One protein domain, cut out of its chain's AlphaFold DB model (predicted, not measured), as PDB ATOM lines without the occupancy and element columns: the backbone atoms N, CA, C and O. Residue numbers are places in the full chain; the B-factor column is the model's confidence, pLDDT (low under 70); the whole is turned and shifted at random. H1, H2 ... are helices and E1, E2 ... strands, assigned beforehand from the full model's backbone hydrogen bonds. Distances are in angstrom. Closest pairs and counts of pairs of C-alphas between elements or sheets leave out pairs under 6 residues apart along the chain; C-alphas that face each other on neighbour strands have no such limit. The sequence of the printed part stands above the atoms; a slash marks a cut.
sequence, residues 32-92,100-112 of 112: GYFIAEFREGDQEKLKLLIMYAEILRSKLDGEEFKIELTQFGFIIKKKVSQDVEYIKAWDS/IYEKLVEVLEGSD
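AT A GLANCE: This is residues 32 to 92 and 100 to 112 of the 112 residues of an uncharacterized protein of Candidatus Dadabacteria bacterium (UniProt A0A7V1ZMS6). A three-stranded sheet has one long helix, H1, packed along one face; a shorter helix, H3, packs at the first part of H1 and grazes the sheet, while H2 lies off one end, where residues 83 to 88 stick out. The 74 printed residues run E1, H1, E2, E3, H2, H3, a mixed class; the sheet's order is E1, E3, E2, all antiparallel. The whole is only just loose, close to compact, with a radius of gyration of the C-alphas of 13.8 A, and elongated, spanning 41 by 24 by 20 A.

IN THESE COORDINATES: E1, residues 32 to 39, is 22.1 A long and begins at C-alpha 32 (105.787, 199.881, 260.589). H1, residues 43 to 60, is 25.1 A long. E2 is residues 65 to 70, 16.3 A, and E3 residues 73 to 79, 20.3 A. H2 is residues 86 to 92, 9.9 A. H3, residues 100 to 109, 14.2 A, ends at C-alpha 109 (112.357, 229.016, 245.605).

HOW THE PARTS SIT: The sheet is twisted, up to 4.4 A off its best plane. Antiparallel E1 and E3 have N 36 and O 76 within hydrogen-bond range at 3.0 A; the hairpin E2 and E3 has N 68 and O 75 at 2.9 A. H1 is on the sheet at a height of 8.4 A, over E3 and E2, its closest C-alphas to E2 being Arg 57 and Ile 67, 5.6 A. E1, H1, E2 form a split strand-helix-strand unit, two strands running the same way with E3 between them, its crossover right-handed. H1, with residues 45 to 49 alone, and H3 only just touch, with 3 pairs of C-alphas within 8 A, the closest Lys 45 and Leu 108, 6.1 A. H3 only grazes the sheet with residues 100 to 104. H2 is not on the sheet and is apart from H1. In H1, H2 and H3 every O i to N i+4 pair is within hydrogen-bond range.

THE WHOLE: The C-alphas farthest apart, Asp 83 and Asp 112, are 42.9 A apart. Residues 93 to 99 are not printed; C-alphas 92 and 100 are 12.5 A apart across the cut. Of the links printed whole, none is long. In this model pLDDT is under 70 at residue 63 and residues 110 to 112.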
ATOM      1  N   GLY A  32     105.009 199.376 261.710       74.19
ATOM      2  CA  GLY A  32     105.787 199.881 260.589       74.19
ATOM      3  C   GLY A  32     105.966 201.385 260.716       74.19
ATOM      4  O   GLY A  32     105.386 202.013 261.603       74.19
ATOM      5  N   TYR A  33     106.763 201.961 259.827       85.62
ATOM      6  CA  TYR A  33     106.894 203.405 259.698       85.62
ATOM      7  C   TYR A  33     106.430 203.836 258.318       85.62
ATOM      8  O   TYR A  33     106.872 203.287 257.305       85.62
ATOM      9  N   PHE A  34     105.589 204.860 258.283       90.25
ATOM     10  CA  PHE A  34     105.461 205.699 257.110       90.25
ATOM     11  C   PHE A  34     106.702 206.581 256.993       90.25
ATOM     12  O   PHE A  34     107.202 207.080 258.002       90.25
ATOM     13  N   ILE A  35     107.234 206.721 255.783       91.12
ATOM     14  CA  ILE A  35     108.521 207.366 255.519       91.12
ATOM     15  C   ILE A  35     108.337 208.408 254.420       91.12
ATOM     16  O   ILE A  35     107.722 208.131 253.391       91.12
ATOM     17  N   ALA A  36     108.878 209.598 254.645       93.12
ATOM     18  CA  ALA A  36     108.901 210.699 253.697       93.12
ATOM     19  C   ALA A  36     110.313 211.261 253.704       93.12
ATOM     20  O   ALA A  36     110.816 211.674 254.749       93.12
ATOM     21  N   GLU A  37     110.962 211.225 252.551       92.62
ATOM     22  CA  GLU A  37     112.314 211.721 252.366       92.62
ATOM     23  C   GLU A  37     112.285 212.945 251.459       92.62
ATOM     24  O   GLU A  37     111.769 212.889 250.342       92.62
ATOM     25  N   PHE A  38     112.855 214.034 251.957       93.50
ATOM     26  CA  PHE A  38     112.967 215.312 251.272       93.50
ATOM     27  C   PHE A  38     114.420 215.474 250.855       93.50
ATOM     28  O   PHE A  38     115.310 215.463 251.711       93.50
ATOM     29  N   ARG A  39     114.661 215.580 249.547       92.50
ATOM     30  CA  ARG A  39     116.010 215.661 248.982       92.50
ATOM     31  C   ARG A  39     116.223 216.957 248.230       92.50
ATOM     32  O   ARG A  39     115.353 217.395 247.483       92.50
ATOM     33  N   GLU A  40     117.411 217.520 248.367       93.25
ATOM     34  CA  GLU A  40     117.839 218.679 247.596       93.25
ATOM     35  C   GLU A  40     119.262 218.473 247.073       93.25
ATOM     36  O   GLU A  40     120.152 218.031 247.801       93.25
ATOM     37  N   GLY A  41     119.449 218.742 245.780       90.25
ATOM     38  CA  GLY A  41     120.731 218.601 245.090       90.25
ATOM     39  C   GLY A  41     121.554 219.887 245.106       90.25
ATOM     40  O   GLY A  41     122.785 219.825 245.072       90.25
ATOM     41  N   ASP A  42     120.893 221.043 245.186       93.38
ATOM     42  CA  ASP A  42     121.560 222.333 245.328       93.38
ATOM     43  C   ASP A  42     122.122 222.518 246.749       93.38
ATOM     44  O   ASP A  42     121.429 222.321 247.744       93.38
ATOM     45  N   GLN A  43     123.394 222.909 246.860       91.62
ATOM     46  CA  GLN A  43     124.095 222.970 248.148       91.62
ATOM     47  C   GLN A  43     123.615 224.103 249.064       91.62
ATOM     48  O   GLN A  43     123.693 223.968 250.287       91.62
ATOM     49  N   GLU A  44     123.151 225.226 248.515       91.00
ATOM     50  CA  GLU A  44     122.642 226.337 249.321       91.00
ATOM     51  C   GLU A  44     121.251 226.003 249.852       91.00
ATOM     52  O   GLU A  44     120.998 226.110 251.056       91.00
ATOM     53  N   LYS A  45     120.386 225.482 248.978       92.69
ATOM     54  CA  LYS A  45     119.049 225.018 249.356       92.69
ATOM     55  C   LYS A  45     119.102 223.824 250.310       92.69
ATOM     56  O   LYS A  45     118.324 223.769 251.258       92.69
ATOM     57  N   LEU A  46     120.067 222.915 250.146       93.12
ATOM     58  CA  LEU A  46     120.283 221.795 251.063       93.12
ATOM     59  C   LEU A  46     120.607 222.273 252.484       93.12
ATOM     60  O   LEU A  46     120.062 221.736 253.444       93.12
ATOM     61  N   LYS A  47     121.447 223.302 252.651       92.56
ATOM     62  CA  LYS A  47     121.740 223.856 253.988       92.56
ATOM     63  C   LYS A  47     120.478 224.384 254.666       92.56
ATOM     64  O   LYS A  47     120.259 224.099 255.841       92.56
ATOM     65  N   LEU A  48     119.638 225.106 253.923       91.75
ATOM     66  CA  LEU A  48     118.350 225.598 254.420       91.75
ATOM     67  C   LEU A  48     117.412 224.444 254.790       91.75
ATOM     68  O   LEU A  48     116.792 224.465 255.855       91.75
ATOM     69  N   LEU A  49     117.364 223.408 253.951       93.25
ATOM     70  CA  LEU A  49     116.579 222.200 254.186       93.25
ATOM     71  C   LEU A  49     117.003 221.488 255.483       93.25
ATOM     72  O   LEU A  49     116.148 221.122 256.289       93.25
ATOM     73  N   ILE A  50     118.311 221.340 255.722       93.44
ATOM     74  CA  ILE A  50     118.845 220.761 256.963       93.44
ATOM     75  C   ILE A  50     118.482 221.616 258.180       93.44
ATOM     76  O   ILE A  50     118.015 221.072 259.179       93.44
ATOM     77  N   MET A  51     118.624 222.943 258.104       92.00
ATOM     78  CA  MET A  51     118.232 223.830 259.208       92.00
ATOM     79  C   MET A  51     116.746 223.683 259.556       92.00
ATOM     80  O   MET A  51     116.379 223.614 260.730       92.00
ATOM     81  N   TYR A  52     115.881 223.595 258.544       90.88
ATOM     82  CA  TYR A  52     114.456 223.367 258.761       90.88
ATOM     83  C   TYR A  52     114.187 222.006 259.411       90.88
ATOM     84  O   TYR A  52     113.391 221.910 260.346       90.88
ATOM     85  N   ALA A  53     114.887 220.963 258.963       92.19
ATOM     86  CA  ALA A  53     114.783 219.628 259.536       92.19
ATOM     87  C   ALA A  53     115.185 219.596 261.018       92.19
ATOM     88  O   ALA A  53     114.529 218.929 261.816       92.19
ATOM     89  N   GLU A  54     116.210 220.350 261.421       92.31
ATOM     90  CA  GLU A  54     116.597 220.473 262.830       92.31
ATOM     91  C   GLU A  54     115.524 221.173 263.674       92.31
ATOM     92  O   GLU A  54     115.220 220.722 264.783       92.31
ATOM     93  N   ILE A  55     114.895 222.224 263.137       90.81
ATOM     94  CA  ILE A  55     113.761 222.894 263.789       90.81
ATOM     95  C   ILE A  55     112.589 221.923 263.933       90.81
ATOM     96  O   ILE A  55     112.019 221.815 265.021       90.81
ATOM     97  N   LEU A  56     112.236 221.192 262.873       88.06
ATOM     98  CA  LEU A  56     111.186 220.178 262.930       88.06
ATOM     99  C   LEU A  56     111.509 219.100 263.964       88.06
ATOM    100  O   LEU A  56     110.641 218.768 264.768       88.06
ATOM    101  N   ARG A  57     112.751 218.602 263.999       88.62
ATOM    102  CA  ARG A  57     113.202 217.616 264.989       88.62
ATOM    103  C   ARG A  57     112.983 218.134 266.406       88.62
ATOM    104  O   ARG A  57     112.400 217.435 267.217       88.62
ATOM    105  N   SER A  58     113.323 219.390 266.691       85.94
ATOM    106  CA  SER A  58     113.097 219.964 268.028       85.94
ATOM    107  C   SER A  58     111.620 220.048 268.451       85.94
ATOM    108  O   SER A  58     111.339 220.166 269.641       85.94
ATOM    109  N   LYS A  59     110.680 220.008 267.495       85.69
ATOM    110  CA  LYS A  59     109.238 220.169 267.742       85.69
ATOM    111  C   LYS A  59     108.439 218.871 267.658       85.69
ATOM    112  O   LYS A  59     107.396 218.779 268.294       85.69
ATOM    113  N   LEU A  60     108.874 217.933 266.820       80.56
ATOM    114  CA  LEU A  60     108.114 216.735 266.463       80.56
ATOM    115  C   LEU A  60     108.762 215.439 266.949       80.56
ATOM    116  O   LEU A  60     108.065 214.432 267.017       80.56
ATOM    117  N   ASP A  61     110.060 215.434 267.256       75.31
ATOM    118  CA  ASP A  61     110.764 214.206 267.637       75.31
ATOM    119  C   ASP A  61     110.228 213.672 268.975       75.31
ATOM    120  O   ASP A  61     110.200 214.378 269.986       75.31
ATOM    121  N   GLY A  62     109.738 212.432 268.959       74.06
ATOM    122  CA  GLY A  62     108.984 211.843 270.062       74.06
ATOM    123  C   GLY A  62     108.579 210.395 269.787       74.06
ATOM    124  O   GLY A  62     109.172 209.709 268.957       74.06
ATOM    125  N   GLU A  63     107.561 209.892 270.491       69.19
ATOM    126  CA  GLU A  63     107.137 208.491 270.336       69.19
ATOM    127  C   GLU A  63     106.513 208.190 268.960       69.19
ATOM    128  O   GLU A  63     106.624 207.066 268.463       69.19
ATOM    129  N   GLU A  64     105.872 209.184 268.337       83.69
ATOM    130  CA  GLU A  64     105.146 209.024 267.070       83.69
ATOM    131  C   GLU A  64     106.008 209.334 265.839       83.69
ATOM    132  O   GLU A  64     105.931 208.614 264.838       83.69
ATOM    133  N   PHE A  65     106.841 210.375 265.911       88.25
ATOM    134  CA  PHE A  65     107.662 210.843 264.797       88.25
ATOM    135  C   PHE A  65     109.148 210.768 265.125       88.25
ATOM    136  O   PHE A  65     109.565 211.073 266.238       88.25
ATOM    137  N   LYS A  66     109.947 210.416 264.115       90.31
ATOM    138  CA  LYS A  66     111.410 210.496 264.145       90.31
ATOM    139  C   LYS A  66     111.915 211.232 262.923       90.31
ATOM    140  O   LYS A  66     111.439 210.982 261.815       90.31
ATOM    141  N   ILE A  67     112.898 212.104 263.121       91.81
ATOM    142  CA  ILE A  67     113.513 212.875 262.038       91.81
ATOM    143  C   ILE A  67     114.998 212.536 261.943       91.81
ATOM    144  O   ILE A  67     115.752 212.701 262.901       91.81
ATOM    145  N   GLU A  68     115.423 212.079 260.768       91.44
ATOM    146  CA  GLU A  68     116.806 211.698 260.474       91.44
ATOM    147  C   GLU A  68     117.389 212.632 259.415       91.44
ATOM    148  O   GLU A  68     116.814 212.798 258.342       91.44
ATOM    149  N   LEU A  69     118.544 213.229 259.704       91.62
ATOM    150  CA  LEU A  69     119.286 214.022 258.725       91.62
ATOM    151  C   LEU A  69     120.102 213.089 257.826       91.62
ATOM    152  O   LEU A  69     120.688 212.114 258.300       91.62
ATOM    153  N   THR A  70     120.169 213.399 256.537       91.19
ATOM    154  CA  THR A  70     120.967 212.668 255.549       91.19
ATOM    155  C   THR A  70     121.882 213.632 254.801       91.19
ATOM    156  O   THR A  70     121.714 214.848 254.851       91.19
ATOM    157  N   GLN A  71     122.847 213.096 254.054       90.31
ATOM    158  CA  GLN A  71     123.713 213.915 253.195       90.31
ATOM    159  C   GLN A  71     122.967 214.599 252.034       90.31
ATOM    160  O   GLN A  71     123.544 215.447 251.364       90.31
ATOM    161  N   PHE A  72     121.711 214.217 251.780       90.44
ATOM    162  CA  PHE A  72     120.891 214.740 250.687       90.44
ATOM    163  C   PHE A  72     119.674 215.532 251.178       90.44
ATOM    164  O   PHE A  72     118.922 216.040 250.354       90.44
ATOM    165  N   GLY A  73     119.450 215.626 252.493       93.88
ATOM    166  CA  GLY A  73     118.287 216.288 253.081       93.88
ATOM    167  C   GLY A  73     117.868 215.615 254.381       93.88
ATOM    168  O   GLY A  73     118.687 215.438 255.281       93.88
ATOM    169  N   PHE A  74     116.598 215.234 254.513       94.56
ATOM    170  CA  PHE A  74     116.119 214.589 255.735       94.56
ATOM    171  C   PHE A  74     114.954 213.631 255.497       94.56
ATOM    172  O   PHE A  74     114.268 213.676 254.475       94.56
ATOM    173  N   ILE A  75     114.733 212.757 256.473       93.25
ATOM    174  CA  ILE A  75     113.679 211.751 256.488       93.25
ATOM    175  C   ILE A  75     112.780 212.001 257.696       93.25
ATOM    176  O   ILE A  75     113.274 212.105 258.817       93.25
ATOM    177  N   ILE A  76     111.465 212.021 257.482       92.81
ATOM    178  CA  ILE A  76     110.460 211.912 258.542       92.81
ATOM    179  C   ILE A  76     109.935 210.479 258.551       92.81
ATOM    180  O   ILE A  76     109.485 209.964 257.525       92.81
ATOM    181  N   LYS A  77     109.967 209.846 259.721       91.00
ATOM    182  CA  LYS A  77     109.350 208.547 259.980       91.00
ATOM    183  C   LYS A  77     108.192 208.736 260.943       91.00
ATOM    184  O   LYS A  77     108.396 209.288 262.017       91.00
ATOM    185  N   LYS A  78     107.010 208.245 260.587       90.31
ATOM    186  CA  LYS A  78     105.831 208.223 261.456       90.31
ATOM    187  C   LYS A  78     105.460 206.783 261.769       90.31
ATOM    188  O   LYS A  78     105.269 205.993 260.847       90.31
ATOM    189  N   LYS A  79     105.346 206.431 263.048       86.75
ATOM    190  CA  LYS A  79     104.919 205.089 263.457       86.75
ATOM    191  C   LYS A  79     103.479 204.831 262.997       86.75
ATOM    192  O   LYS A  79     102.593 205.658 263.201       86.75
ATOM    193  N   VAL A  80     103.241 203.687 262.364       82.94
ATOM    194  CA  VAL A  80     101.904 203.270 261.924       82.94
ATOM    195  C   VAL A  80     101.105 202.820 263.147       82.94
ATOM    196  O   VAL A  80     101.511 201.891 263.849       82.94
ATOM    197  N   SER A  81      99.974 203.481 263.401       77.38
ATOM    198  CA  SER A  81      99.029 203.059 264.439       77.38
ATOM    199  C   SER A  81      98.276 201.805 263.996       77.38
ATOM    200  O   SER A  81      97.823 201.726 262.855       77.38
ATOM    201  N   GLN A  82      98.133 200.837 264.903       70.94
ATOM    202  CA  GLN A  82      97.376 199.603 264.657       70.94
ATOM    203  C   GLN A  82      95.857 199.809 264.780       70.94
ATOM    204  O   GLN A  82      95.088 198.960 264.337       70.94
ATOM    205  N   ASP A  83      95.431 200.953 265.322       73.12
ATOM    206  CA  ASP A  83      94.029 201.244 265.644       73.12
ATOM    207  C   ASP A  83      93.291 201.998 264.523       73.12
ATOM    208  O   ASP A  83      92.133 202.387 264.681       73.12
ATOM    209  N   VAL A  84      93.950 202.238 263.384       71.94
ATOM    210  CA  VAL A  84      93.411 203.029 262.268       71.94
ATOM    211  C   VAL A  84      93.391 202.203 260.987       71.94
ATOM    212  O   VAL A  84      94.311 201.442 260.696       71.94
ATOM    213  N   GLU A  85      92.338 202.383 260.185       79.12
ATOM    214  CA  GLU A  85      92.248 201.791 258.853       79.12
ATOM    215  C   GLU A  85      93.444 202.221 257.992       79.12
ATOM    216  O   GLU A  85      93.660 203.409 257.745       79.12
ATOM    217  N   TYR A  86      94.203 201.234 257.518       74.50
ATOM    218  CA  TYR A  86      95.475 201.437 256.829       74.50
ATOM    219  C   TYR A  86      95.397 202.445 255.673       74.50
ATOM    220  O   TYR A  86      96.239 203.334 255.584       74.50
ATOM    221  N   ILE A  87      94.380 202.330 254.809       78.12
ATOM    222  CA  ILE A  87      94.225 203.203 253.633       78.12
ATOM    223  C   ILE A  87      94.054 204.660 254.072       78.12
ATOM    224  O   ILE A  87      94.746 205.537 253.570       78.12
ATOM    225  N   LYS A  88      93.217 204.911 255.086       82.94
ATOM    226  CA  LYS A  88      93.027 206.259 255.639       82.94
ATOM    227  C   LYS A  88      94.312 206.800 256.258       82.94
ATOM    228  O   LYS A  88      94.655 207.957 256.045       82.94
ATOM    229  N   ALA A  89      95.036 205.965 257.005       84.62
ATOM    230  CA  ALA A  89      96.303 206.356 257.615       84.62
ATOM    231  C   ALA A  89      97.371 206.702 256.559       84.62
ATOM    232  O   ALA A  89      98.121 207.662 256.740       84.62
ATOM    233  N   TRP A  90      97.410 205.951 255.455       85.50
ATOM    234  CA  TRP A  90      98.282 206.210 254.312       85.50
ATOM    235  C   TRP A  90      97.909 207.500 253.577       85.50
ATOM    236  O   TRP A  90      98.787 208.320 253.328       85.50
ATOM    237  N   ASP A  91      96.629 207.724 253.281       87.19
ATOM    238  CA  ASP A  91      96.183 208.938 252.589       87.19
ATOM    239  C   ASP A  91      96.511 210.191 253.411       87.19
ATOM    240  O   ASP A  91      97.111 211.136 252.896       87.19
ATOM    241  N   SER A  92      96.240 210.159 254.723       89.88
ATOM    242  CA  SER A  92      96.646 211.231 255.640       89.88
ATOM    243  C   SER A  92      98.164 211.424 255.687       89.88
ATOM    244  O   SER A  92      98.636 212.551 255.826       89.88
ATOM    245  N   ILE A 100     104.145 219.500 253.717       91.94
ATOM    246  CA  ILE A 100     105.508 219.885 254.117       91.94
ATOM    247  C   ILE A 100     106.357 220.201 252.884       91.94
ATOM    248  O   ILE A 100     107.059 221.208 252.878       91.94
ATOM    249  N   TYR A 101     106.281 219.364 251.848       92.56
ATOM    250  CA  TYR A 101     107.031 219.571 250.612       92.56
ATOM    251  C   TYR A 101     106.685 220.903 249.947       92.56
ATOM    252  O   TYR A 101     107.592 221.671 249.655       92.56
ATOM    253  N   GLU A 102     105.402 221.210 249.775       92.56
ATOM    254  CA  GLU A 102     104.937 222.458 249.157       92.56
ATOM    255  C   GLU A 102     105.461 223.683 249.914       92.56
ATOM    256  O   GLU A 102     106.074 224.563 249.317       92.56
ATOM    257  N   LYS A 103     105.350 223.686 251.248       91.31
ATOM    258  CA  LYS A 103     105.885 224.772 252.087       91.31
ATOM    259  C   LYS A 103     107.401 224.911 251.992       91.31
ATOM    260  O   LYS A 103     107.928 226.018 252.059       91.31
ATOM    261  N   LEU A 104     108.117 223.796 251.886       90.88
ATOM    262  CA  LEU A 104     109.565 223.811 251.707       90.88
ATOM    263  C   LEU A 104     109.950 224.358 250.331       90.88
ATOM    264  O   LEU A 104     110.885 225.147 250.254       90.88
ATOM    265  N   VAL A 105     109.225 223.987 249.271       90.50
ATOM    266  CA  VAL A 105     109.440 224.533 247.924       90.50
ATOM    267  C   VAL A 105     109.243 226.046 247.934       90.50
ATOM    268  O   VAL A 105     110.142 226.760 247.506       90.50
ATOM    269  N   GLU A 106     108.144 226.541 248.508       89.94
ATOM    270  CA  GLU A 106     107.871 227.983 248.616       89.94
ATOM    271  C   GLU A 106     109.006 228.746 249.317       89.94
ATOM    272  O   GLU A 106     109.421 229.814 248.867       89.94
ATOM    273  N   VAL A 107     109.546 228.192 250.407       86.38
ATOM    274  CA  VAL A 107     110.657 228.809 251.149       86.38
ATOM    275  C   VAL A 107     111.970 228.767 250.359       86.38
ATOM    276  O   VAL A 107     112.748 229.715 250.426       86.38
ATOM    277  N   LEU A 108     112.244 227.674 249.641       84.44
ATOM    278  CA  LEU A 108     113.511 227.463 248.933       84.44
ATOM    279  C   LEU A 108     113.575 228.143 247.562       84.44
ATOM    280  O   LEU A 108     114.671 228.423 247.075       84.44
ATOM    281  N   GLU A 109     112.437 228.353 246.911       83.19
ATOM    282  CA  GLU A 109     112.357 229.016 245.605       83.19
ATOM    283  C   GLU A 109     112.071 230.516 245.731       83.19
ATOM    284  O   GLU A 109     112.377 231.264 244.806       83.19
ATOM    285  N   GLY A 110     111.624 230.959 246.910       66.62
ATOM    286  CA  GLY A 110     111.163 232.320 247.138       66.62
ATOM    287  C   GLY A 110     109.725 232.465 246.656       66.62
ATOM    288  O   GLY A 110     109.368 232.032 245.565       66.62
ATOM    289  N   SER A 111     108.875 233.057 247.490       50.81
ATOM    290  CA  SER A 111     107.569 233.525 247.034       50.81
ATOM    291  C   SER A 111     107.811 234.711 246.099       50.81
ATOM    292  O   SER A 111     108.393 235.701 246.547       50.81
ATOM    293  N   ASP A 112     107.424 234.585 244.828       46.78
ATOM    294  CA  ASP A 112     107.322 235.725 243.901       46.78
ATOM    295  C   ASP A 112     106.482 236.870 244.504       46.78
ATOM    296  O   ASP A 112     105.443 236.581 245.154       46.78
TER     297      ASP A 112